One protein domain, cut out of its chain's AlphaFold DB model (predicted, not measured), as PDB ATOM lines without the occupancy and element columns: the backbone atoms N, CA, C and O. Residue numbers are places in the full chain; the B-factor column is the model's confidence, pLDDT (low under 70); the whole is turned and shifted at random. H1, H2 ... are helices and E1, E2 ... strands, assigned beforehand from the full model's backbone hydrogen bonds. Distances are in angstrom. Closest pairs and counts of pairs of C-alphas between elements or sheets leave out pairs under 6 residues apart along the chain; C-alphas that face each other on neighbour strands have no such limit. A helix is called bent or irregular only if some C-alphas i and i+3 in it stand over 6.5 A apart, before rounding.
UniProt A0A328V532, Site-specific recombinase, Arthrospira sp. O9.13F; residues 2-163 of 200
ATOM      1  N   CYS A   2      15.738  29.972  40.254       86.38
ATOM      2  CA  CYS A   2      16.704  30.918  40.861       86.38
ATOM      3  C   CYS A   2      17.645  30.291  41.908       86.38
ATOM      4  O   CYS A   2      18.838  30.567  41.900       86.38
ATOM      5  N   ALA A   3      17.122  29.418  42.777       84.75
ATOM      6  CA  ALA A   3      17.921  28.717  43.781       84.75
ATOM      7  C   ALA A   3      18.903  27.699  43.175       84.75
ATOM      8  O   ALA A   3      20.050  27.638  43.602       84.75
ATOM      9  N   LEU A   4      18.469  26.936  42.167       89.88
ATOM     10  CA  LEU A   4      19.282  25.892  41.541       89.88
ATOM     11  C   LEU A   4      20.390  26.477  40.651       89.88
ATOM     12  O   LEU A   4      21.499  25.960  40.638       89.88
ATOM     13  N   TYR A   5      20.103  27.566  39.933       91.00
ATOM     14  CA  TYR A   5      21.047  28.187  38.994       91.00
ATOM     15  C   TYR A   5      21.791  29.394  39.570       91.00
ATOM     16  O   TYR A   5      22.725  29.881  38.948       91.00
ATOM     17  N   GLY A   6      21.372  29.943  40.715       87.81
ATOM     18  CA  GLY A   6      21.968  31.160  41.285       87.81
ATOM     19  C   GLY A   6      21.680  32.449  40.524       87.81
ATOM     20  O   GLY A   6      22.394  33.441  40.685       87.81
ATOM     21  N   LEU A   7      20.653  32.434  39.681       87.06
ATOM     22  CA  LEU A   7      20.265  33.541  38.815       87.06
ATOM     23  C   LEU A   7      19.190  34.411  39.478       87.06
ATOM     24  O   LEU A   7      18.394  33.951  40.300       87.06
ATOM     25  N   ARG A   8      19.162  35.694  39.117       82.00
ATOM     26  CA  ARG A   8      18.093  36.632  39.478       82.00
ATOM     27  C   ARG A   8      16.822  36.275  38.710       82.00
ATOM     28  O   ARG A   8      16.918  35.800  37.580       82.00
ATOM     29  N   PRO A   9      15.640  36.623  39.243       81.94
ATOM     30  CA  PRO A   9      14.382  36.467  38.516       81.94
ATOM     31  C   PRO A   9      14.398  37.097  37.117       81.94
ATOM     32  O   PRO A   9      13.884  36.497  36.185       81.94
ATOM     33  N   SER A  10      15.047  38.254  36.943       82.00
ATOM     34  CA  SER A  10      15.193  38.906  35.634       82.00
ATOM     35  C   SER A  10      16.056  38.107  34.653       82.00
ATOM     36  O   SER A  10      15.820  38.148  33.458       82.00
ATOM     37  N   GLU A  11      17.060  37.375  35.132       87.75
ATOM     38  CA  GLU A  11      17.904  36.536  34.275       87.75
ATOM     39  C   GLU A  11      17.153  35.268  33.856       87.75
ATOM     40  O   GLU A  11      17.255  34.868  32.704       87.75
ATOM     41  N   ILE A  12      16.332  34.703  34.752       89.19
ATOM     42  CA  ILE A  12      15.397  33.623  34.408       89.19
ATOM     43  C   ILE A  12      14.344  34.117  33.408       89.19
ATOM     44  O   ILE A  12      14.082  33.455  32.418       89.19
ATOM     45  N   ALA A  13      13.775  35.307  33.605       87.69
ATOM     46  CA  ALA A  13      12.790  35.881  32.684       87.69
ATOM     47  C   ALA A  13      13.365  36.252  31.303       87.69
ATOM     48  O   ALA A  13      12.608  36.494  30.366       87.69
ATOM     49  N   ALA A  14      14.690  36.337  31.178       90.69
ATOM     50  CA  ALA A  14      15.387  36.511  29.907       90.69
ATOM     51  C   ALA A  14      15.811  35.181  29.272       90.69
ATOM     52  O   ALA A  14      16.410  35.181  28.196       90.69
ATOM     53  N   SER A  15      15.549  34.046  29.924       93.00
ATOM     54  CA  SER A  15      15.878  32.738  29.375       93.00
ATOM     55  C   SER A  15      14.988  32.401  28.179       93.00
ATOM     56  O   SER A  15      13.768  32.527  28.234       93.00
ATOM     57  N   GLN A  16      15.617  31.982  27.085       93.12
ATOM     58  CA  GLN A  16      14.974  31.823  25.783       93.12
ATOM     59  C   GLN A  16      14.409  30.417  25.570       93.12
ATOM     60  O   GLN A  16      13.444  30.261  24.823       93.12
ATOM     61  N   ASN A  17      14.997  29.411  26.225       94.81
ATOM     62  CA  ASN A  17      14.640  28.001  26.080       94.81
ATOM     63  C   ASN A  17      13.858  27.451  27.282       94.81
ATOM     64  O   ASN A  17      14.019  26.301  27.672       94.81
ATOM     65  N   LEU A  18      13.044  28.283  27.926       93.38
ATOM     66  CA  LEU A  18      12.276  27.874  29.101       93.38
ATOM     67  C   LEU A  18      11.213  26.826  28.760       93.38
ATOM     68  O   LEU A  18      11.204  25.746  29.343       93.38
ATOM     69  N   ASP A  19      10.360  27.142  27.797       92.75
ATOM     70  CA  ASP A  19       9.195  26.361  27.374       92.75
ATOM     71  C   ASP A  19       9.310  25.838  25.935       92.75
ATOM     72  O   ASP A  19       8.446  25.110  25.450       92.75
ATOM     73  N   LYS A  20      10.386  26.205  25.238       93.75
ATOM     74  CA  LYS A  20      10.618  25.859  23.838       93.75
ATOM     75  C   LYS A  20      12.082  25.574  23.563       93.75
ATOM     76  O   LYS A  20      12.974  26.104  24.219       93.75
ATOM     77  N   THR A  21      12.319  24.772  22.540       96.25
ATOM     78  CA  THR A  21      13.656  24.546  21.998       96.25
ATOM     79  C   THR A  21      14.150  25.797  21.277       96.25
ATOM     80  O   THR A  21      13.389  26.461  20.569       96.25
ATOM     81  N   VAL A  22      15.434  26.112  21.431       95.56
ATOM     82  CA  VAL A  22      16.089  27.249  20.769       95.56
ATOM     83  C   VAL A  22      17.332  26.764  20.039       95.56
ATOM     84  O   VAL A  22      18.049  25.901  20.536       95.56
ATOM     85  N   LYS A  23      17.603  27.326  18.859       95.62
ATOM     86  CA  LYS A  23      18.818  27.052  18.090       95.62
ATOM     87  C   LYS A  23      19.659  28.318  17.984       95.62
ATOM     88  O   LYS A  23      19.168  29.328  17.488       95.62
ATOM     89  N   ILE A  24      20.903  28.258  18.449       89.75
ATOM     90  CA  ILE A  24      21.872  29.363  18.406       89.75
ATOM     91  C   ILE A  24      23.173  28.810  17.849       89.75
ATOM     92  O   ILE A  24      23.625  27.758  18.290       89.75
ATOM     93  N   ASP A  25      23.745  29.496  16.861       88.44
ATOM     94  CA  ASP A  25      25.026  29.134  16.240       88.44
ATOM     95  C   ASP A  25      25.102  27.662  15.793       88.44
ATOM     96  O   ASP A  25      26.124  26.995  15.903       88.44
ATOM     97  N   GLY A  26      23.977  27.122  15.311       89.31
ATOM     98  CA  GLY A  26      23.874  25.728  14.874       89.31
ATOM     99  C   GLY A  26      23.615  24.708  15.991       89.31
ATOM    100  O   GLY A  26      23.203  23.593  15.674       89.31
ATOM    101  N   ILE A  27      23.760  25.088  17.263       92.38
ATOM    102  CA  ILE A  27      23.540  24.230  18.434       92.38
ATOM    103  C   ILE A  27      22.073  24.304  18.869       92.38
ATOM    104  O   ILE A  27      21.508  25.390  19.018       92.38
ATOM    105  N   THR A  28      21.458  23.142  19.086       95.50
ATOM    106  CA  THR A  28      20.079  23.020  19.572       95.50
ATOM    107  C   THR A  28      20.069  22.871  21.089       95.50
ATOM    108  O   THR A  28      20.663  21.944  21.628       95.50
ATOM    109  N   PHE A  29      19.345  23.753  21.770       96.69
ATOM    110  CA  PHE A  29      19.116  23.715  23.209       96.69
ATOM    111  C   PHE A  29      17.658  23.322  23.472       96.69
ATOM    112  O   PHE A  29      16.764  24.111  23.140       96.69
ATOM    113  N   PRO A  30      17.393  22.130  24.041       96.50
ATOM    114  CA  PRO A  30      16.040  21.708  24.388       96.50
ATOM    115  C   PRO A  30      15.373  22.662  25.383       96.50
ATOM    116  O   PRO A  30      16.048  23.393  26.120       96.50
ATOM    117  N   ALA A  31      14.041  22.632  25.422       95.75
ATOM    118  CA  ALA A  31      13.276  23.350  26.432       95.75
ATOM    119  C   ALA A  31      13.653  22.873  27.845       95.75
ATOM    120  O   ALA A  31      13.886  21.685  28.061       95.75
ATOM    121  N   ILE A  32      13.675  23.762  28.837       95.56
ATOM    122  CA  ILE A  32      13.820  23.353  30.243       95.56
ATOM    123  C   ILE A  32      12.581  22.595  30.718       95.56
ATOM    124  O   ILE A  32      12.690  21.705  31.555       95.56
ATOM    125  N   SER A  33      11.406  22.908  30.173       94.19
ATOM    126  CA  SER A  33      10.172  22.178  30.460       94.19
ATOM    127  C   SER A  33      10.158  20.741  29.940       94.19
ATOM    128  O   SER A  33       9.293  19.970  30.348       94.19
ATOM    129  N   ASP A  34      11.083  20.367  29.052       94.44
ATOM    130  CA  ASP A  34      11.202  18.995  28.566       94.44
ATOM    131  C   ASP A  34      11.785  18.099  29.676       94.44
ATOM    132  O   ASP A  34      12.930  18.321  30.084       94.44
ATOM    133  N   PRO A  35      11.046  17.087  30.171       90.19
ATOM    134  CA  PRO A  35      11.538  16.182  31.209       90.19
ATOM    135  C   PRO A  35      12.739  15.334  30.763       90.19
ATOM    136  O   PRO A  35      13.442  14.791  31.615       90.19
ATOM    137  N   ASN A  36      12.996  15.224  29.455       90.06
ATOM    138  CA  ASN A  36      14.150  14.507  28.913       90.06
ATOM    139  C   ASN A  36      15.404  15.391  28.807       90.06
ATOM    140  O   ASN A  36      16.491  14.890  28.516       90.06
ATOM    141  N   ASN A  37      15.291  16.699  29.056       91.69
ATOM    142  CA  ASN A  37      16.435  17.603  29.077       91.69
ATOM    143  C   ASN A  37      17.225  17.434  30.382       91.69
ATOM    144  O   ASN A  37      16.987  18.139  31.363       91.69
ATOM    145  N   LEU A  38      18.173  16.496  30.393       86.25
ATOM    146  CA  LEU A  38      19.013  16.201  31.561       86.25
ATOM    147  C   LEU A  38      20.107  17.250  31.794       86.25
ATOM    148  O   LEU A  38      20.521  17.483  32.931       86.25
ATOM    149  N   GLU A  39      20.563  17.892  30.721       89.19
ATOM    150  CA  GLU A  39      21.635  18.883  30.787       89.19
ATOM    151  C   GLU A  39      21.169  20.204  31.390       89.19
ATOM    152  O   GLU A  39      21.958  20.892  32.045       89.19
ATOM    153  N   LEU A  40      19.881  20.532  31.225       93.69
ATOM    154  CA  LEU A  40      19.248  21.691  31.850       93.69
ATOM    155  C   LEU A  40      20.028  22.991  31.574       93.69
ATOM    156  O   LEU A  40      20.156  23.868  32.424       93.69
ATOM    157  N   VAL A  41      20.592  23.125  30.373       95.88
ATOM    158  CA  VAL A  41      21.328  24.331  29.986       95.88
ATOM    159  C   VAL A  41      20.331  25.457  29.742       95.88
ATOM    160  O   VAL A  41      19.502  25.376  28.839       95.88
ATOM    161  N   LEU A  42      20.429  26.532  30.520       95.00
ATOM    162  CA  LEU A  42      19.686  27.765  30.291       95.00
ATOM    163  C   LEU A  42      20.415  28.645  29.284       95.00
ATOM    164  O   LEU A  42      21.559  29.049  29.502       95.00
ATOM    165  N   VAL A  43      19.700  29.023  28.234       95.31
ATOM    166  CA  VAL A  43      20.102  30.057  27.286       95.31
ATOM    167  C   VAL A  43      19.539  31.386  27.772       95.31
ATOM    168  O   VAL A  43      18.339  31.624  27.667       95.31
ATOM    169  N   ILE A  44      20.379  32.259  28.322       93.69
ATOM    170  CA  ILE A  44      19.966  33.565  28.850       93.69
ATOM    171  C   ILE A  44      20.193  34.627  27.780       93.69
ATOM    172  O   ILE A  44      21.314  34.777  27.302       93.69
ATOM    173  N   GLY A  45      19.144  35.371  27.433       91.50
ATOM    174  CA  GLY A  45      19.205  36.503  26.514       91.50
ATOM    175  C   GLY A  45      19.612  37.822  27.177       91.50
ATOM    176  O   GLY A  45      19.718  37.956  28.401       91.50
ATOM    177  N   GLU A  46      19.813  38.837  26.343       89.94
ATOM    178  CA  GLU A  46      20.143  40.192  26.795       89.94
ATOM    179  C   GLU A  46      18.935  40.929  27.396       89.94
ATOM    180  O   GLU A  46      19.096  41.734  28.316       89.94
ATOM    181  N   PHE A  47      17.721  40.597  26.946       88.31
ATOM    182  CA  PHE A  47      16.473  41.220  27.381       88.31
ATOM    183  C   PHE A  47      15.473  40.182  27.898       88.31
ATOM    184  O   PHE A  47      15.361  39.078  27.371       88.31
ATOM    185  N   THR A  48      14.725  40.558  28.933       86.88
ATOM    186  CA  THR A  48      13.541  39.827  29.409       86.88
ATOM    187  C   THR A  48      12.410  39.895  28.389       86.88
ATOM    188  O   THR A  48      12.347  40.851  27.615       86.88
ATOM    189  N   TYR A  49      11.438  38.984  28.477       81.50
ATOM    190  CA  TYR A  49      10.228  39.038  27.642       81.50
ATOM    191  C   TYR A  49       9.405  40.338  27.796       81.50
ATOM    192  O   TYR A  49       8.576  40.640  26.945       81.50
ATOM    193  N   PHE A  50       9.643  41.124  28.854       81.38
ATOM    194  CA  PHE A  50       9.028  42.434  29.110       81.38
ATOM    195  C   PHE A  50       9.980  43.624  28.862       81.38
ATOM    196  O   PHE A  50       9.765  44.717  29.380       81.38
ATOM    197  N   GLY A  51      11.058  43.433  28.091       79.00
ATOM    198  CA  GLY A  51      11.909  44.519  27.578       79.00
ATOM    199  C   GLY A  51      12.983  45.067  28.529       79.00
ATOM    200  O   GLY A  51      13.773  45.919  28.132       79.00
ATOM    201  N   SER A  52      13.082  44.575  29.767       79.88
ATOM    202  CA  SER A  52      14.180  44.940  30.675       79.88
ATOM    203  C   SER A  52      15.491  44.236  30.309       79.88
ATOM    204  O   SER A  52      15.500  43.039  30.035       79.88
ATOM    205  N   SER A  53      16.617  44.952  30.355       82.38
ATOM    206  CA  SER A  53      17.946  44.370  30.111       82.38
ATOM    207  C   SER A  53      18.465  43.577  31.317       82.38
ATOM    208  O   SER A  53      18.328  43.999  32.471       82.38
ATOM    209  N   THR A  54      19.151  42.459  31.059       80.06
ATOM    210  CA  THR A  54      19.887  41.698  32.082       80.06
ATOM    211  C   THR A  54      21.224  42.341  32.464       80.06
ATOM    212  O   THR A  54      21.792  41.970  33.494       80.06
ATOM    213  N   LYS A  55      21.725  43.318  31.685       74.62
ATOM    214  CA  LYS A  55      23.044  43.994  31.789       74.62
ATOM    215  C   LYS A  55      24.275  43.093  31.639       74.62
ATOM    216  O   LYS A  55      25.364  43.591  31.389       74.62
ATOM    217  N   THR A  56      24.119  41.788  31.826       73.31
ATOM    218  CA  THR A  56      25.185  40.777  31.788       73.31
ATOM    219  C   THR A  56      25.338  40.118  30.414       73.31
ATOM    220  O   THR A  56      26.201  39.262  30.261       73.31
ATOM    221  N   GLY A  57      24.495  40.488  29.445       79.75
ATOM    222  CA  GLY A  57      24.528  39.962  28.082       79.75
ATOM    223  C   GLY A  57      24.049  38.513  27.951       79.75
ATOM    224  O   GLY A  57      23.668  37.858  28.934       79.75
ATOM    225  N   GLN A  58      24.068  38.040  26.704       87.19
ATOM    226  CA  GLN A  58      23.722  36.671  26.341       87.19
ATOM    227  C   GLN A  58      24.769  35.681  26.861       87.19
ATOM    228  O   GLN A  58      25.971  35.924  26.746       87.19
ATOM    229  N   ARG A  59      24.325  34.557  27.433       92.44
ATOM    230  CA  ARG A  59      25.214  33.493  27.928       92.44
ATOM    231  C   ARG A  59      24.467  32.190  28.193       92.44
ATOM    232  O   ARG A  59      23.240  32.162  28.236       92.44
ATOM    233  N   LEU A  60      25.237  31.143  28.470       94.62
ATOM    234  CA  LEU A  60      24.734  29.859  28.947       94.62
ATOM    235  C   LEU A  60      24.924  29.729  30.462       94.62
ATOM    236  O   LEU A  60      25.924  30.201  31.012       94.62
ATOM    237  N   ALA A  61      23.981  29.072  31.131       93.94
ATOM    238  CA  ALA A  61      24.092  28.713  32.540       93.94
ATOM    239  C   ALA A  61      23.647  27.268  32.772       93.94
ATOM    240  O   ALA A  61      22.612  26.846  32.266       93.94
ATOM    241  N   ILE A  62      24.412  26.535  33.577       93.62
ATOM    242  CA  ILE A  62      24.066  25.186  34.041       93.62
ATOM    243  C   ILE A  62      23.546  25.240  35.483       93.62
ATOM    244  O   ILE A  62      23.859  26.194  36.211       93.62
ATOM    245  N   PRO A  63      22.757  24.249  35.930       92.50
ATOM    246  CA  PRO A  63      22.364  24.173  37.327       92.50
ATOM    247  C   PRO A  63      23.588  23.899  38.211       92.50
ATOM    248  O   PRO A  63      24.493  23.155  37.841       92.50
ATOM    249  N   MET A  64      23.606  24.463  39.421       90.94
ATOM    250  CA  MET A  64      24.702  24.241  40.377       90.94
ATOM    251  C   MET A  64      24.673  22.844  41.002       90.94
ATOM    252  O   MET A  64      25.586  22.488  41.740       90.94
ATOM    253  N   SER A  65      23.615  22.074  40.744       86.62
ATOM    254  CA  SER A  65      23.467  20.666  41.095       86.62
ATOM    255  C   SER A  65      22.631  19.968  40.025       86.62
ATOM    256  O   SER A  65      21.602  20.504  39.613       86.62
ATOM    257  N   LYS A  66      23.041  18.765  39.617       84.19
ATOM    258  CA  LYS A  66      22.260  17.867  38.749       84.19
ATOM    259  C   LYS A  66      21.524  16.772  39.547       84.19
ATOM    260  O   LYS A  66      21.076  15.781  38.980       84.19
ATOM    261  N   ASP A  67      21.400  16.929  40.869       85.75
ATOM    262  CA  ASP A  67      20.668  15.990  41.726       85.75
ATOM    263  C   ASP A  67      19.188  15.909  41.306       85.75
ATOM    264  O   ASP A  67      18.436  16.885  41.404       85.75
ATOM    265  N   LYS A  68      18.762  14.719  40.864       85.56
ATOM    266  CA  LYS A  68      17.398  14.457  40.384       85.56
ATOM    267  C   LYS A  68      16.337  14.680  41.464       85.56
ATOM    268  O   LYS A  68      15.268  15.204  41.160       85.56
ATOM    269  N   ALA A  69      16.607  14.324  42.720       87.44
ATOM    270  CA  ALA A  69      15.661  14.538  43.813       87.44
ATOM    271  C   ALA A  69      15.452  16.036  44.065       87.44
ATOM    272  O   ALA A  69      14.318  16.479  44.267       87.44
ATOM    273  N   LEU A  70      16.525  16.829  43.991       86.75
ATOM    274  CA  LEU A  70      16.438  18.284  44.109       86.75
ATOM    275  C   LEU A  70      15.703  18.913  42.915       86.75
ATOM    276  O   LEU A  70      14.840  19.769  43.116       86.75
ATOM    277  N   ILE A  71      16.015  18.476  41.692       89.25
ATOM    278  CA  ILE A  71      15.350  18.918  40.454       89.25
ATOM    279  C   ILE A  71      13.840  18.660  40.531       89.25
ATOM    280  O   ILE A  71      13.046  19.576  40.296       89.25
ATOM    281  N   ASN A  72      13.449  17.453  40.946       89.12
ATOM    282  CA  ASN A  72      12.048  17.058  41.083       89.12
ATOM    283  C   ASN A  72      11.347  17.843  42.195       89.12
ATOM    284  O   ASN A  72      10.268  18.391  41.978       89.12
ATOM    285  N   ARG A  73      11.978  17.972  43.370       90.31
ATOM    286  CA  ARG A  73      11.414  18.715  44.508       90.31
ATOM    287  C   ARG A  73      11.203  20.194  44.199       90.31
ATOM    288  O   ARG A  73      10.242  20.789  44.677       90.31
ATOM    289  N   LEU A  74      12.113  20.798  43.437       88.88
ATOM    290  CA  LEU A  74      12.002  22.192  43.007       88.88
ATOM    291  C   LEU A  74      11.111  22.369  41.772       88.88
ATOM    292  O   LEU A  74      10.903  23.512  41.364       88.88
ATOM    293  N   GLY A  75      10.624  21.273  41.176       90.88
ATOM    294  CA  GLY A  75       9.784  21.287  39.983       90.88
ATOM    295  C   GLY A  75      10.433  22.042  38.829       90.88
ATOM    296  O   GLY A  75       9.789  22.893  38.228       90.88
ATOM    297  N   ILE A  76      11.720  21.806  38.548       92.19
ATOM    298  CA  ILE A  76      12.470  22.626  37.574       92.19
ATOM    299  C   ILE A  76      11.854  22.579  36.171       92.19
ATOM    300  O   ILE A  76      11.819  23.616  35.514       92.19
ATOM    301  N   HIS A  77      11.322  21.428  35.758       92.88
ATOM    302  CA  HIS A  77      10.609  21.267  34.486       92.88
ATOM    303  C   HIS A  77       9.210  21.917  34.483       92.88
ATOM    304  O   HIS A  77       8.656  22.185  33.422       92.88
ATOM    305  N   ASN A  78       8.642  22.250  35.649       91.25
ATOM    306  CA  ASN A  78       7.379  22.988  35.751       91.25
ATOM    307  C   ASN A  78       7.656  24.484  35.608       91.25
ATOM    308  O   ASN A  78       7.626  25.256  36.574       91.25
ATOM    309  N   VAL A  79       8.013  24.885  34.392       86.38
ATOM    310  CA  VAL A  79       8.474  26.241  34.129       86.38
ATOM    311  C   VAL A  79       7.320  27.227  34.258       86.38
ATOM    312  O   VAL A  79       6.296  27.112  33.594       86.38
ATOM    313  N   CYS A  80       7.504  28.226  35.117       74.50
ATOM    314  CA  CYS A  80       6.575  29.333  35.282       74.50
ATOM    315  C   CYS A  80       7.349  30.642  35.136       74.50
ATOM    316  O   CYS A  80       8.310  30.893  35.872       74.50
ATOM    317  N   LEU A  81       6.946  31.470  34.171       69.56
ATOM    318  CA  LEU A  81       7.467  32.825  34.055       69.56
ATOM    319  C   LEU A  81       6.935  33.672  35.218       69.56
ATOM    320  O   LEU A  81       5.761  33.555  35.575       69.56
ATOM    321  N   PRO A  82       7.760  34.546  35.817       63.91
ATOM    322  CA  PRO A  82       7.280  35.465  36.836       63.91
ATOM    323  C   PRO A  82       6.296  36.464  36.215       63.91
ATOM    324  O   PRO A  82       6.714  37.439  35.602       63.91
ATOM    325  N   ILE A  83       4.992  36.244  36.390       66.38
ATOM    326  CA  ILE A  83       3.955  37.180  35.945       66.38
ATOM    327  C   ILE A  83       4.055  38.447  36.801       66.38
ATOM    328  O   ILE A  83       3.969  38.392  38.028       66.38
ATOM    329  N   THR A  84       4.241  39.598  36.157       64.31
ATOM    330  CA  THR A  84       4.267  40.901  36.822       64.31
ATOM    331  C   THR A  84       3.309  41.862  36.134       64.31
ATOM    332  O   THR A  84       3.355  42.027  34.920       64.31
ATOM    333  N   ASN A  85       2.468  42.521  36.930       66.56
ATOM    334  CA  ASN A  85       1.595  43.609  36.480       66.56
ATOM    335  C   ASN A  85       2.217  44.991  36.759       66.56
ATOM    336  O   ASN A  85       1.571  46.019  36.564       66.56
ATOM    337  N   ALA A  86       3.450  45.035  37.276       65.31
ATOM    338  CA  ALA A  86       4.130  46.290  37.562       65.31
ATOM    339  C   ALA A  86       4.533  46.984  36.255       65.31
ATOM    340  O   ALA A  86       5.154  46.370  35.392       65.31
ATOM    341  N   LYS A  87       4.227  48.283  36.150       64.06
ATOM    342  CA  LYS A  87       4.604  49.128  35.006       64.06
ATOM    343  C   LYS A  87       6.126  49.269  34.848       64.06
ATOM    344  O   LYS A  87       6.602  49.455  33.738       64.06
ATOM    345  N   ASP A  88       6.863  49.166  35.955       62.91
ATOM    346  CA  ASP A  88       8.329  49.155  36.000       62.91
ATOM    347  C   ASP A  88       8.818  48.105  37.022       62.91
ATOM    348  O   ASP A  88       8.994  48.406  38.210       62.91
ATOM    349  N   PRO A  89       8.938  46.824  36.624       63.25
ATOM    350  CA  PRO A  89       9.352  45.752  37.522       63.25
ATOM    351  C   PRO A  89      10.851  45.868  37.853       63.25
ATOM    352  O   PRO A  89      11.700  45.236  37.229       63.25
ATOM    353  N   SER A  90      11.192  46.646  38.884       56.69
ATOM    354  CA  SER A  90      12.584  46.957  39.261       56.69
ATOM    355  C   SER A  90      13.237  45.991  40.275       56.69
ATOM    356  O   SER A  90      14.366  46.211  40.723       56.69
ATOM    357  N   GLY A  91      12.593  44.861  40.596       62.41
ATOM    358  CA  GLY A  91      13.148  43.789  41.436       62.41
ATOM    359  C   GLY A  91      12.392  43.568  42.753       62.41
ATOM    360  O   GLY A  91      11.188  43.780  42.834       62.41
ATOM    361  N   PHE A  92      13.088  43.080  43.788       64.00
ATOM    362  CA  PHE A  92      12.495  42.864  45.118       64.00
ATOM    363  C   PHE A  92      12.080  44.194  45.764       64.00
ATOM    364  O   PHE A  92      12.815  45.175  45.656       64.00
ATOM    365  N   ASN A  93      10.952  44.209  46.486       68.75
ATOM    366  CA  ASN A  93      10.465  45.422  47.148       68.75
ATOM    367  C   ASN A  93      11.435  45.948  48.230       68.75
ATOM    368  O   ASN A  93      12.222  45.205  48.827       68.75
ATOM    369  N   ASP A  94      11.358  47.248  48.517       74.56
ATOM    370  CA  ASP A  94      12.250  47.909  49.477       74.56
ATOM    371  C   ASP A  94      12.080  47.418  50.918       74.56
ATOM    372  O   ASP A  94      13.043  47.411  51.689       74.56
ATOM    373  N   ASN A  95      10.878  46.981  51.297       78.25
ATOM    374  CA  ASN A  95      10.586  46.500  52.651       78.25
ATOM    375  C   ASN A  95      11.437  45.282  53.004       78.25
ATOM    376  O   ASN A  95      12.067  45.230  54.060       78.25
ATOM    377  N   HIS A  96      11.536  44.348  52.066       72.56
ATOM    378  CA  HIS A  96      12.377  43.170  52.164       72.56
ATOM    379  C   HIS A  96      13.861  43.542  52.331       72.56
ATOM    380  O   HIS A  96      14.545  43.004  53.212       72.56
ATOM    381  N   ARG A  97      14.362  44.508  51.553       74.00
ATOM    382  CA  ARG A  97      15.744  44.999  51.681       74.00
ATOM    383  C   ARG A  97      15.995  45.634  53.052       74.00
ATOM    384  O   ARG A  97      17.024  45.356  53.674       74.00
ATOM    385  N   LYS A  98      15.073  46.482  53.523       81.31
ATOM    386  CA  LYS A  98      15.153  47.154  54.832       81.31
ATOM    387  C   LYS A  98      15.173  46.140  55.974       81.31
ATOM    388  O   LYS A  98      16.001  46.270  56.875       81.31
ATOM    389  N   TRP A  99      14.345  45.101  55.890       80.81
ATOM    390  CA  TRP A  99      14.289  44.026  56.879       80.81
ATOM    391  C   TRP A  99      15.630  43.288  57.011       80.81
ATOM    392  O   TRP A  99      16.162  43.183  58.115       80.81
ATOM    393  N   LEU A 100      16.250  42.873  55.898       76.81
ATOM    394  CA  LEU A 100      17.569  42.213  55.927       76.81
ATOM    395  C   LEU A 100      18.674  43.115  56.489       76.81
ATOM    396  O   LEU A 100      19.546  42.652  57.227       76.81
ATOM    397  N   LYS A 101      18.644  44.410  56.144       79.56
ATOM    398  CA  LYS A 101      19.611  45.391  56.652       79.56
ATOM    399  C   LYS A 101      19.476  45.563  58.165       79.56
ATOM    400  O   LYS A 101      20.494  45.603  58.851       79.56
ATOM    401  N   HIS A 102      18.245  45.623  58.674       84.06
ATOM    402  CA  HIS A 102      17.968  45.721  60.107       84.06
ATOM    403  C   HIS A 102      18.544  44.528  60.884       84.06
ATOM    404  O   HIS A 102      19.161  44.715  61.927       84.06
ATOM    405  N   HIS A 103      18.451  43.322  60.321       83.75
ATOM    406  CA  HIS A 103      18.970  42.101  60.943       83.75
ATOM    407  C   HIS A 103      20.485  41.887  60.757       83.75
ATOM    408  O   HIS A 103      21.028  40.900  61.244       83.75
ATOM    409  N   LYS A 104      21.197  42.798  60.072       79.62
ATOM    410  CA  LYS A 104      22.661  42.758  59.869       79.62
ATOM    411  C   LYS A 104      23.189  41.458  59.235       79.62
ATOM    412  O   LYS A 104      24.337  41.082  59.447       79.62
ATOM    413  N   TRP A 105      22.396  40.795  58.392       71.94
ATOM    414  CA  TRP A 105      22.775  39.507  57.786       71.94
ATOM    415  C   TRP A 105      23.855  39.593  56.695       71.94
ATOM    416  O   TRP A 105      24.361  38.572  56.242       71.94
ATOM    417  N   GLY A 106      24.238  40.799  56.262       67.62
ATOM    418  CA  GLY A 106      25.389  40.996  55.373       67.62
ATOM    419  C   GLY A 106      25.169  40.606  53.904       67.62
ATOM    420  O   GLY A 106      26.141  40.438  53.173       67.62
ATOM    421  N   PHE A 107      23.920  40.459  53.447       66.44
ATOM    422  CA  PHE A 107      23.566  40.281  52.030       66.44
ATOM    423  C   PHE A 107      22.157  40.826  51.727       66.44
ATOM    424  O   PHE A 107      21.375  41.096  52.635       66.44
ATOM    425  N   THR A 108      21.831  41.007  50.443       68.62
ATOM    426  CA  THR A 108      20.505  41.456  49.967       68.62
ATOM    427  C   THR A 108      19.722  40.291  49.352       68.62
ATOM    428  O   THR A 108      20.340  39.334  48.878       68.62
ATOM    429  N   GLN A 109      18.378  40.354  49.284       68.19
ATOM    430  CA  GLN A 109      17.584  39.288  48.632       68.19
ATOM    431  C   GLN A 109      18.048  39.019  47.200       68.19
ATOM    432  O   GLN A 109      18.139  37.868  46.783       68.19
ATOM    433  N   ALA A 110      18.408  40.079  46.471       66.25
ATOM    434  CA  ALA A 110      18.869  39.991  45.089       66.25
ATOM    435  C   ALA A 110      20.158  39.165  44.917       66.25
ATOM    436  O   ALA A 110      20.464  38.731  43.805       66.25
ATOM    437  N   LEU A 111      20.920  38.961  45.995       73.94
ATOM    438  CA  LEU A 111      22.169  38.203  45.992       73.94
ATOM    439  C   LEU A 111      22.080  36.900  46.790       73.94
ATOM    440  O   LEU A 111      22.942  36.049  46.605       73.94
ATOM    441  N   ALA A 112      21.058  36.706  47.629       77.62
ATOM    442  CA  ALA A 112      20.935  35.546  48.515       77.62
ATOM    443  C   ALA A 112      21.062  34.212  47.760       77.62
ATOM    444  O   ALA A 112      21.930  33.401  48.080       77.62
ATOM    445  N   PHE A 113      20.271  34.029  46.698       81.06
ATOM    446  CA  PHE A 113      20.336  32.823  45.869       81.06
ATOM    447  C   PHE A 113      21.663  32.682  45.136       81.06
ATOM    448  O   PHE A 113      22.141  31.571  44.971       81.06
ATOM    449  N   ARG A 114      22.293  33.791  44.742       83.31
ATOM    450  CA  ARG A 114      23.588  33.755  44.064       83.31
ATOM    451  C   ARG A 114      24.722  33.355  45.011       83.31
ATOM    452  O   ARG A 114      25.571  32.563  44.624       83.31
ATOM    453  N   HIS A 115      24.709  33.839  46.254       81.44
ATOM    454  CA  HIS A 115      25.638  33.386  47.292       81.44
ATOM    455  C   HIS A 115      25.459  31.892  47.578       81.44
ATOM    456  O   HIS A 115      26.443  31.157  47.589       81.44
ATOM    457  N   LEU A 116      24.209  31.452  47.769       82.44
ATOM    458  CA  LEU A 116      23.883  30.047  48.011       82.44
ATOM    459  C   LEU A 116      24.340  29.164  46.847       82.44
ATOM    460  O   LEU A 116      25.048  28.191  47.055       82.44
ATOM    461  N   ALA A 117      23.980  29.528  45.622       85.19
ATOM    462  CA  ALA A 117      24.318  28.788  44.418       85.19
ATOM    463  C   ALA A 117      25.827  28.721  44.178       85.19
ATOM    464  O   ALA A 117      26.336  27.666  43.821       85.19
ATOM    465  N   ASN A 118      26.564  29.809  44.430       84.56
ATOM    466  CA  ASN A 118      28.017  29.773  44.333       84.56
ATOM    467  C   ASN A 118      28.610  28.776  45.340       84.56
ATOM    468  O   ASN A 118      29.481  27.998  44.967       84.56
ATOM    469  N   GLN A 119      28.112  28.760  46.580       80.69
ATOM    470  CA  GLN A 119      28.547  27.811  47.605       80.69
ATOM    471  C   GLN A 119      28.163  26.365  47.256       80.69
ATOM    472  O   GLN A 119      28.998  25.475  47.361       80.69
ATOM    473  N   LEU A 120      26.938  26.129  46.780       81.75
ATOM    474  CA  LEU A 120      26.489  24.808  46.333       81.75
ATOM    475  C   LEU A 120      27.314  24.303  45.149       81.75
ATOM    476  O   LEU A 120      27.739  23.156  45.157       81.75
ATOM    477  N   GLY A 121      27.593  25.160  44.166       82.75
ATOM    478  CA  GLY A 121      28.437  24.796  43.035       82.75
ATOM    479  C   GLY A 121      29.850  24.424  43.479       82.75
ATOM    480  O   GLY A 121      30.406  23.468  42.963       82.75
ATOM    481  N   GLU A 122      30.406  25.107  44.483       82.38
ATOM    482  CA  GLU A 122      31.689  24.721  45.090       82.38
ATOM    483  C   GLU A 122      31.633  23.344  45.746       82.38
ATOM    484  O   GLU A 122      32.499  22.508  45.514       82.38
ATOM    485  N   MET A 123      30.587  23.103  46.540       78.88
ATOM    486  CA  MET A 123      30.366  21.830  47.225       78.88
ATOM    487  C   MET A 123      30.139  20.676  46.245       78.88
ATOM    488  O   MET A 123      30.520  19.550  46.542       78.88
ATOM    489  N   ASN A 124      29.574  20.967  45.072       78.81
ATOM    490  CA  ASN A 124      29.388  20.017  43.978       78.81
ATOM    491  C   ASN A 124      30.595  19.948  43.026       78.81
ATOM    492  O   ASN A 124      30.501  19.332  41.968       78.81
ATOM    493  N   GLY A 125      31.722  20.585  43.368       78.25
ATOM    494  CA  GLY A 125      32.967  20.499  42.602       78.25
ATOM    495  C   GLY A 125      32.988  21.300  41.297       78.25
ATOM    496  O   GLY A 125      33.879  21.099  40.477       78.25
ATOM    497  N   ILE A 126      32.040  22.217  41.080       83.75
ATOM    498  CA  ILE A 126      31.996  23.061  39.882       83.75
ATOM    499  C   ILE A 126      33.112  24.120  39.962       83.75
ATOM    500  O   ILE A 126      33.099  24.961  40.879       83.75
ATOM    501  N   PRO A 127      34.042  24.157  38.984       84.12
ATOM    502  CA  PRO A 127      35.133  25.124  38.968       84.12
ATOM    503  C   PRO A 127      34.641  26.570  39.018       84.12
ATOM    504  O   PRO A 127      33.556  26.913  38.528       84.12
ATOM    505  N   GLN A 128      35.441  27.449  39.618       82.75
ATOM    506  CA  GLN A 128      35.085  28.858  39.786       82.75
ATOM    507  C   GLN A 128      34.870  29.564  38.444       82.75
ATOM    508  O   GLN A 128      34.000  30.426  38.343       82.75
ATOM    509  N   GLU A 129      35.617  29.177  37.416       83.94
ATOM    510  CA  GLU A 129      35.531  29.671  36.045       83.94
ATOM    511  C   GLU A 129      34.157  29.377  35.438       83.94
ATOM    512  O   GLU A 129      33.535  30.257  34.840       83.94
ATOM    513  N   ILE A 130      33.654  28.157  35.646       85.44
ATOM    514  CA  ILE A 130      32.342  27.724  35.155       85.44
ATOM    515  C   ILE A 130      31.228  28.442  35.917       85.44
ATOM    516  O   ILE A 130      30.321  29.002  35.295       85.44
ATOM    517  N   ARG A 131      31.328  28.518  37.253       89.00
ATOM    518  CA  ARG A 131      30.378  29.280  38.086       89.00
ATOM    519  C   ARG A 131      30.328  30.753  37.668       89.00
ATOM    520  O   ARG A 131      29.246  31.299  37.447       89.00
ATOM    521  N   ALA A 132      31.487  31.390  37.498       87.19
ATOM    522  CA  ALA A 132      31.591  32.787  37.085       87.19
ATOM    523  C   ALA A 132      30.974  33.018  35.696       87.19
ATOM    524  O   ALA A 132      30.199  33.963  35.528       87.19
ATOM    525  N   ARG A 133      31.230  32.117  34.736       87.62
ATOM    526  CA  ARG A 133      30.638  32.164  33.390       87.62
ATOM    527  C   ARG A 133      29.109  32.079  33.433       87.62
ATOM    528  O   ARG A 133      28.454  32.918  32.820       87.62
ATOM    529  N   CYS A 134      28.540  31.168  34.227       89.44
ATOM    530  CA  CYS A 134      27.083  31.061  34.408       89.44
ATOM    531  C   CYS A 134      26.464  32.370  34.938       89.44
ATOM    532  O   CYS A 134      25.356  32.763  34.564       89.44
ATOM    533  N   PHE A 135      27.191  33.091  35.796       87.44
ATOM    534  CA  PHE A 135      26.736  34.360  36.364       87.44
ATOM    535  C   PHE A 135      27.025  35.591  35.497       87.44
ATOM    536  O   PHE A 135      26.566  36.673  35.860       87.44
ATOM    537  N   GLY A 136      27.747  35.456  34.379       83.56
ATOM    538  CA  GLY A 136      28.193  36.601  33.578       83.56
ATOM    539  C   GLY A 136      29.220  37.468  34.315       83.56
ATOM    540  O   GLY A 136      29.204  38.692  34.203       83.56
ATOM    541  N   HIS A 137      30.071  36.850  35.137       83.62
ATOM    542  CA  HIS A 137      31.100  37.521  35.930       83.62
ATOM    543  C   HIS A 137      32.507  37.164  35.449       83.62
ATOM    544  O   HIS A 137      32.747  36.074  34.933       83.62
ATOM    545  N   SER A 138      33.474  38.040  35.735       79.88
ATOM    546  CA  SER A 138      34.880  37.637  35.759       79.88
ATOM    547  C   SER A 138      35.176  36.788  37.001       79.88
ATOM    548  O   SER A 138      34.522  36.927  38.043       79.88
ATOM    549  N   VAL A 139      36.201  35.938  36.916       75.81
ATOM    550  CA  VAL A 139      36.656  35.095  38.036       75.81
ATOM    551  C   VAL A 139      36.973  35.943  39.272       75.81
ATOM    552  O   VAL A 139      36.534  35.598  40.365       75.81
ATOM    553  N   ALA A 140      37.629  37.095  39.091       73.06
ATOM    554  CA  ALA A 140      37.981  38.025  40.168       73.06
ATOM    555  C   ALA A 140      36.758  38.661  40.866       73.06
ATOM    556  O   ALA A 140      36.747  38.841  42.088       73.06
ATOM    557  N   ILE A 141      35.692  38.978  40.118       72.62
ATOM    558  CA  ILE A 141      34.434  39.476  40.704       72.62
ATOM    559  C   ILE A 141      33.756  38.375  41.523       72.62
ATOM    560  O   ILE A 141      33.204  38.650  42.591       72.62
ATOM    561  N   ASN A 142      33.803  37.133  41.039       71.69
ATOM    562  CA  ASN A 142      33.284  35.990  41.780       71.69
ATOM    563  C   ASN A 142      34.098  35.766  43.069       71.69
ATOM    564  O   ASN A 142      33.546  35.617  44.157       71.69
ATOM    565  N   ASP A 143      35.419  35.854  42.961       68.56
ATOM    566  CA  ASP A 143      36.349  35.652  44.066       68.56
ATOM    567  C   ASP A 143      36.115  36.643  45.216       68.56
ATOM    568  O   ASP A 143      35.823  36.265  46.352       68.56
ATOM    569  N   SER A 144      36.147  37.936  44.891       66.75
ATOM    570  CA  SER A 144      36.043  39.031  45.862       66.75
ATOM    571  C   SER A 144      34.703  39.077  46.605       66.75
ATOM    572  O   SER A 144      34.654  39.497  47.765       66.75
ATOM    573  N   LYS A 145      33.605  38.644  45.968       67.62
ATOM    574  CA  LYS A 145      32.256  38.704  46.557       67.62
ATOM    575  C   LYS A 145      31.858  37.456  47.337       67.62
ATOM    576  O   LYS A 145      31.015  37.566  48.230       67.62
ATOM    577  N   TYR A 146      32.432  36.293  47.023       66.06
ATOM    578  CA  TYR A 146      31.944  35.015  47.549       66.06
ATOM    579  C   TYR A 146      32.942  34.274  48.461       66.06
ATOM    580  O   TYR A 146      32.493  33.458  49.265       66.06
ATOM    581  N   LYS A 147      34.241  34.624  48.469       61.72
ATOM    582  CA  LYS A 147      35.271  33.956  49.304       61.72
ATOM    583  C   LYS A 147      35.074  34.033  50.819       61.72
ATOM    584  O   LYS A 147      35.610  33.203  51.544       61.72
ATOM    585  N   LYS A 148      34.322  35.010  51.337       59.25
ATOM    586  CA  LYS A 148      34.180  35.210  52.797       59.25
ATOM    587  C   LYS A 148      33.433  34.077  53.519       59.25
ATOM    588  O   LYS A 148      33.354  34.100  54.741       59.25
ATOM    589  N   ARG A 149      32.871  33.108  52.789       60.00
ATOM    590  CA  ARG A 149      32.105  31.974  53.328       60.00
ATOM    591  C   ARG A 149      32.798  30.655  52.990       60.00
ATOM    592  O   ARG A 149      32.233  29.815  52.300       60.00
ATOM    593  N   ARG A 150      34.045  30.506  53.442       58.12
ATOM    594  CA  ARG A 150      34.796  29.250  53.320       58.12
ATOM    595  C   ARG A 150      34.121  28.158  54.143       58.12
ATOM    596  O   ARG A 150      33.936  28.319  55.347       58.12
ATOM    597  N   ASN A 151      33.783  27.045  53.499       66.38
ATOM    598  CA  ASN A 151      33.420  25.818  54.194       66.38
ATOM    599  C   ASN A 151      34.690  24.972  54.340       66.38
ATOM    600  O   ASN A 151      35.090  24.298  53.397       66.38
ATOM    601  N   LEU A 152      35.320  25.025  55.516       64.06
ATOM    602  CA  LEU A 152      36.562  24.302  55.820       64.06
ATOM    603  C   LEU A 152      36.461  22.795  55.544       64.06
ATOM    604  O   LEU A 152      37.428  22.206  55.078       64.06
ATOM    605  N   ALA A 153      35.300  22.178  55.781       61.62
ATOM    606  CA  ALA A 153      35.094  20.760  55.492       61.62
ATOM    607  C   ALA A 153      35.073  20.482  53.979       61.62
ATOM    608  O   ALA A 153      35.634  19.489  53.527       61.62
ATOM    609  N   THR A 154      34.477  21.379  53.190       62.84
ATOM    610  CA  THR A 154      34.502  21.303  51.721       62.84
ATOM    611  C   THR A 154      35.897  21.578  51.175       62.84
ATOM    612  O   THR A 154      36.352  20.845  50.311       62.84
ATOM    613  N   GLU A 155      36.600  22.585  51.695       65.56
ATOM    614  CA  GLU A 155      37.968  22.910  51.282       65.56
ATOM    615  C   GLU A 155      38.927  21.756  51.608       65.56
ATOM    616  O   GLU A 155      39.677  21.323  50.739       65.56
ATOM    617  N   LEU A 156      38.827  21.170  52.807       65.38
ATOM    618  CA  LEU A 156      39.555  19.954  53.166       65.38
ATOM    619  C   LEU A 156      39.178  18.783  52.248       65.38
ATOM    620  O   LEU A 156      40.065  18.070  51.789       65.38
ATOM    621  N   GLY A 157      37.891  18.598  51.949       63.28
ATOM    622  CA  GLY A 157      37.409  17.570  51.025       63.28
ATOM    623  C   GLY A 157      37.946  17.736  49.601       63.28
ATOM    624  O   GLY A 157      38.346  16.753  48.991       63.28
ATOM    625  N   ILE A 158      38.032  18.965  49.087       67.25
ATOM    626  CA  ILE A 158      38.626  19.269  47.777       67.25
ATOM    627  C   ILE A 158      40.138  19.001  47.806       67.25
ATOM    628  O   ILE A 158      40.657  18.299  46.939       67.25
ATOM    629  N   LEU A 159      40.840  19.513  48.823       63.88
ATOM    630  CA  LEU A 159      42.295  19.384  48.957       63.88
ATOM    631  C   LEU A 159      42.742  17.926  49.143       63.88
ATOM    632  O   LEU A 159      43.729  17.503  48.551       63.88
ATOM    633  N   THR A 160      42.002  17.140  49.925       65.00
ATOM    634  CA  THR A 160      42.288  15.711  50.160       65.00
ATOM    635  C   THR A 160      41.682  14.797  49.093       65.00
ATOM    636  O   THR A 160      42.175  13.692  48.866       65.00
ATOM    637  N   GLY A 161      40.638  15.262  48.403       54.19
ATOM    638  CA  GLY A 161      39.949  14.562  47.322       54.19
ATOM    639  C   GLY A 161      40.658  14.642  45.972       54.19
ATOM    640  O   GLY A 161      40.383  13.801  45.120       54.19
ATOM    641  N   HIS A 162      41.614  15.564  45.778       53.31
ATOM    642  CA  HIS A 162      42.465  15.586  44.576       53.31
ATOM    643  C   HIS A 162      43.144  14.224  44.343       53.31
ATOM    644  O   HIS A 162      43.236  13.752  43.215       53.31
ATOM    645  N   HIS A 163      43.565  13.543  45.412       49.53
ATOM    646  CA  HIS A 163      44.174  12.211  45.332       49.53
ATOM    647  C   HIS A 163      43.183  11.083  44.986       49.53
ATOM    648  O   HIS A 163      43.604   9.944  44.805       49.53
TER     649      HIS A 163
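This is residues 2 to 163 of the 200 residues of the protein "Site-specific recombinase" of Arthrospira sp. O9.13F (UniProt A0A328V532). A helix, H5, runs through the middle of a loosely tied set of parts: H1 packs on it, the short helices H6 and H7 only just reach it, and H4 and H8 extend from near its first and last residues. Two small separate strand hairpins, E1-E2 and E3-E4, with long loops, make the other side, and H6 packs on E4. The printed part has 162 residues with eight named helices and four named strands, in the order H1 H2 E1 E2 E3 E4 H3 H4 H5 H6 H7 H8; both sheets are antiparallel, and the class is mostly helix, with under half of the residues in named elements. The whole is compact, with a radius of gyration of the C-alphas of 16.7 A and spans of 44 by 42 by 30 A.

Find C-alpha 2 at (16.704, 30.918, 40.861), where H1, residues 2 to 5, begins; H2 is residues 9 to 13. Then come the strands E1, 22 to 24, E2, 27 to 29, E3, 42 to 44, and E4, 59 to 61. H3 is residues 68 to 73, and H4, 94 to 102, is 12.3 A long. From C-alpha 109 at (17.584, 39.288, 48.632) H5 runs 21.7 A to residue 123; it is irregular, with C-alphas 110 and 113 7.4 A apart. H6, 128 to 135, and H7, 139 to 146, are each 10.6 A long. H8, 152 to 163, runs 17.7 A to C-alpha 163 at (44.174, 12.211, 45.332).

Start at the hub, H5: its residues 113 to 117 touch H1, closest at the C-alphas of Ala 3 and Phe 113, 5.2 A. H5 and H6, a helical hairpin, only just touch, with 3 pairs of C-alphas within 8 A, closest Asn 118 and Arg 131 at 6.7 A. H6 and H7 touch, about perpendicular at 83 degrees, closest at C-alphas 132 and 139, 5.6 A. Look next at C-alphas 61 and 134, the closest of E4 and H6, 4.2 A apart. In the hairpin E3 and E4, N 42 and O 61 are within hydrogen-bond range at 2.8 A; in the hairpin E1 and E2, N 29 and O 22 are at 2.8 A. H3 touches no helix. Every O i to N i+4 pair is within range in H2, H3, H4, H6 and H7, but 9 of 11 in H5 and 7 of 8 in H8; H1 is too short for such a pair.

The C-alphas farthest apart, of Lys 87 and His 163, are 55.1 A apart. The printed part has no cut. The links E2 to E3, E3 to E4 and H3 to H4 are long, and residues 101 to 106 stand free. The model's pLDDT is under 70 at residues 81 to 93, 106 to 110 and 143 to 163.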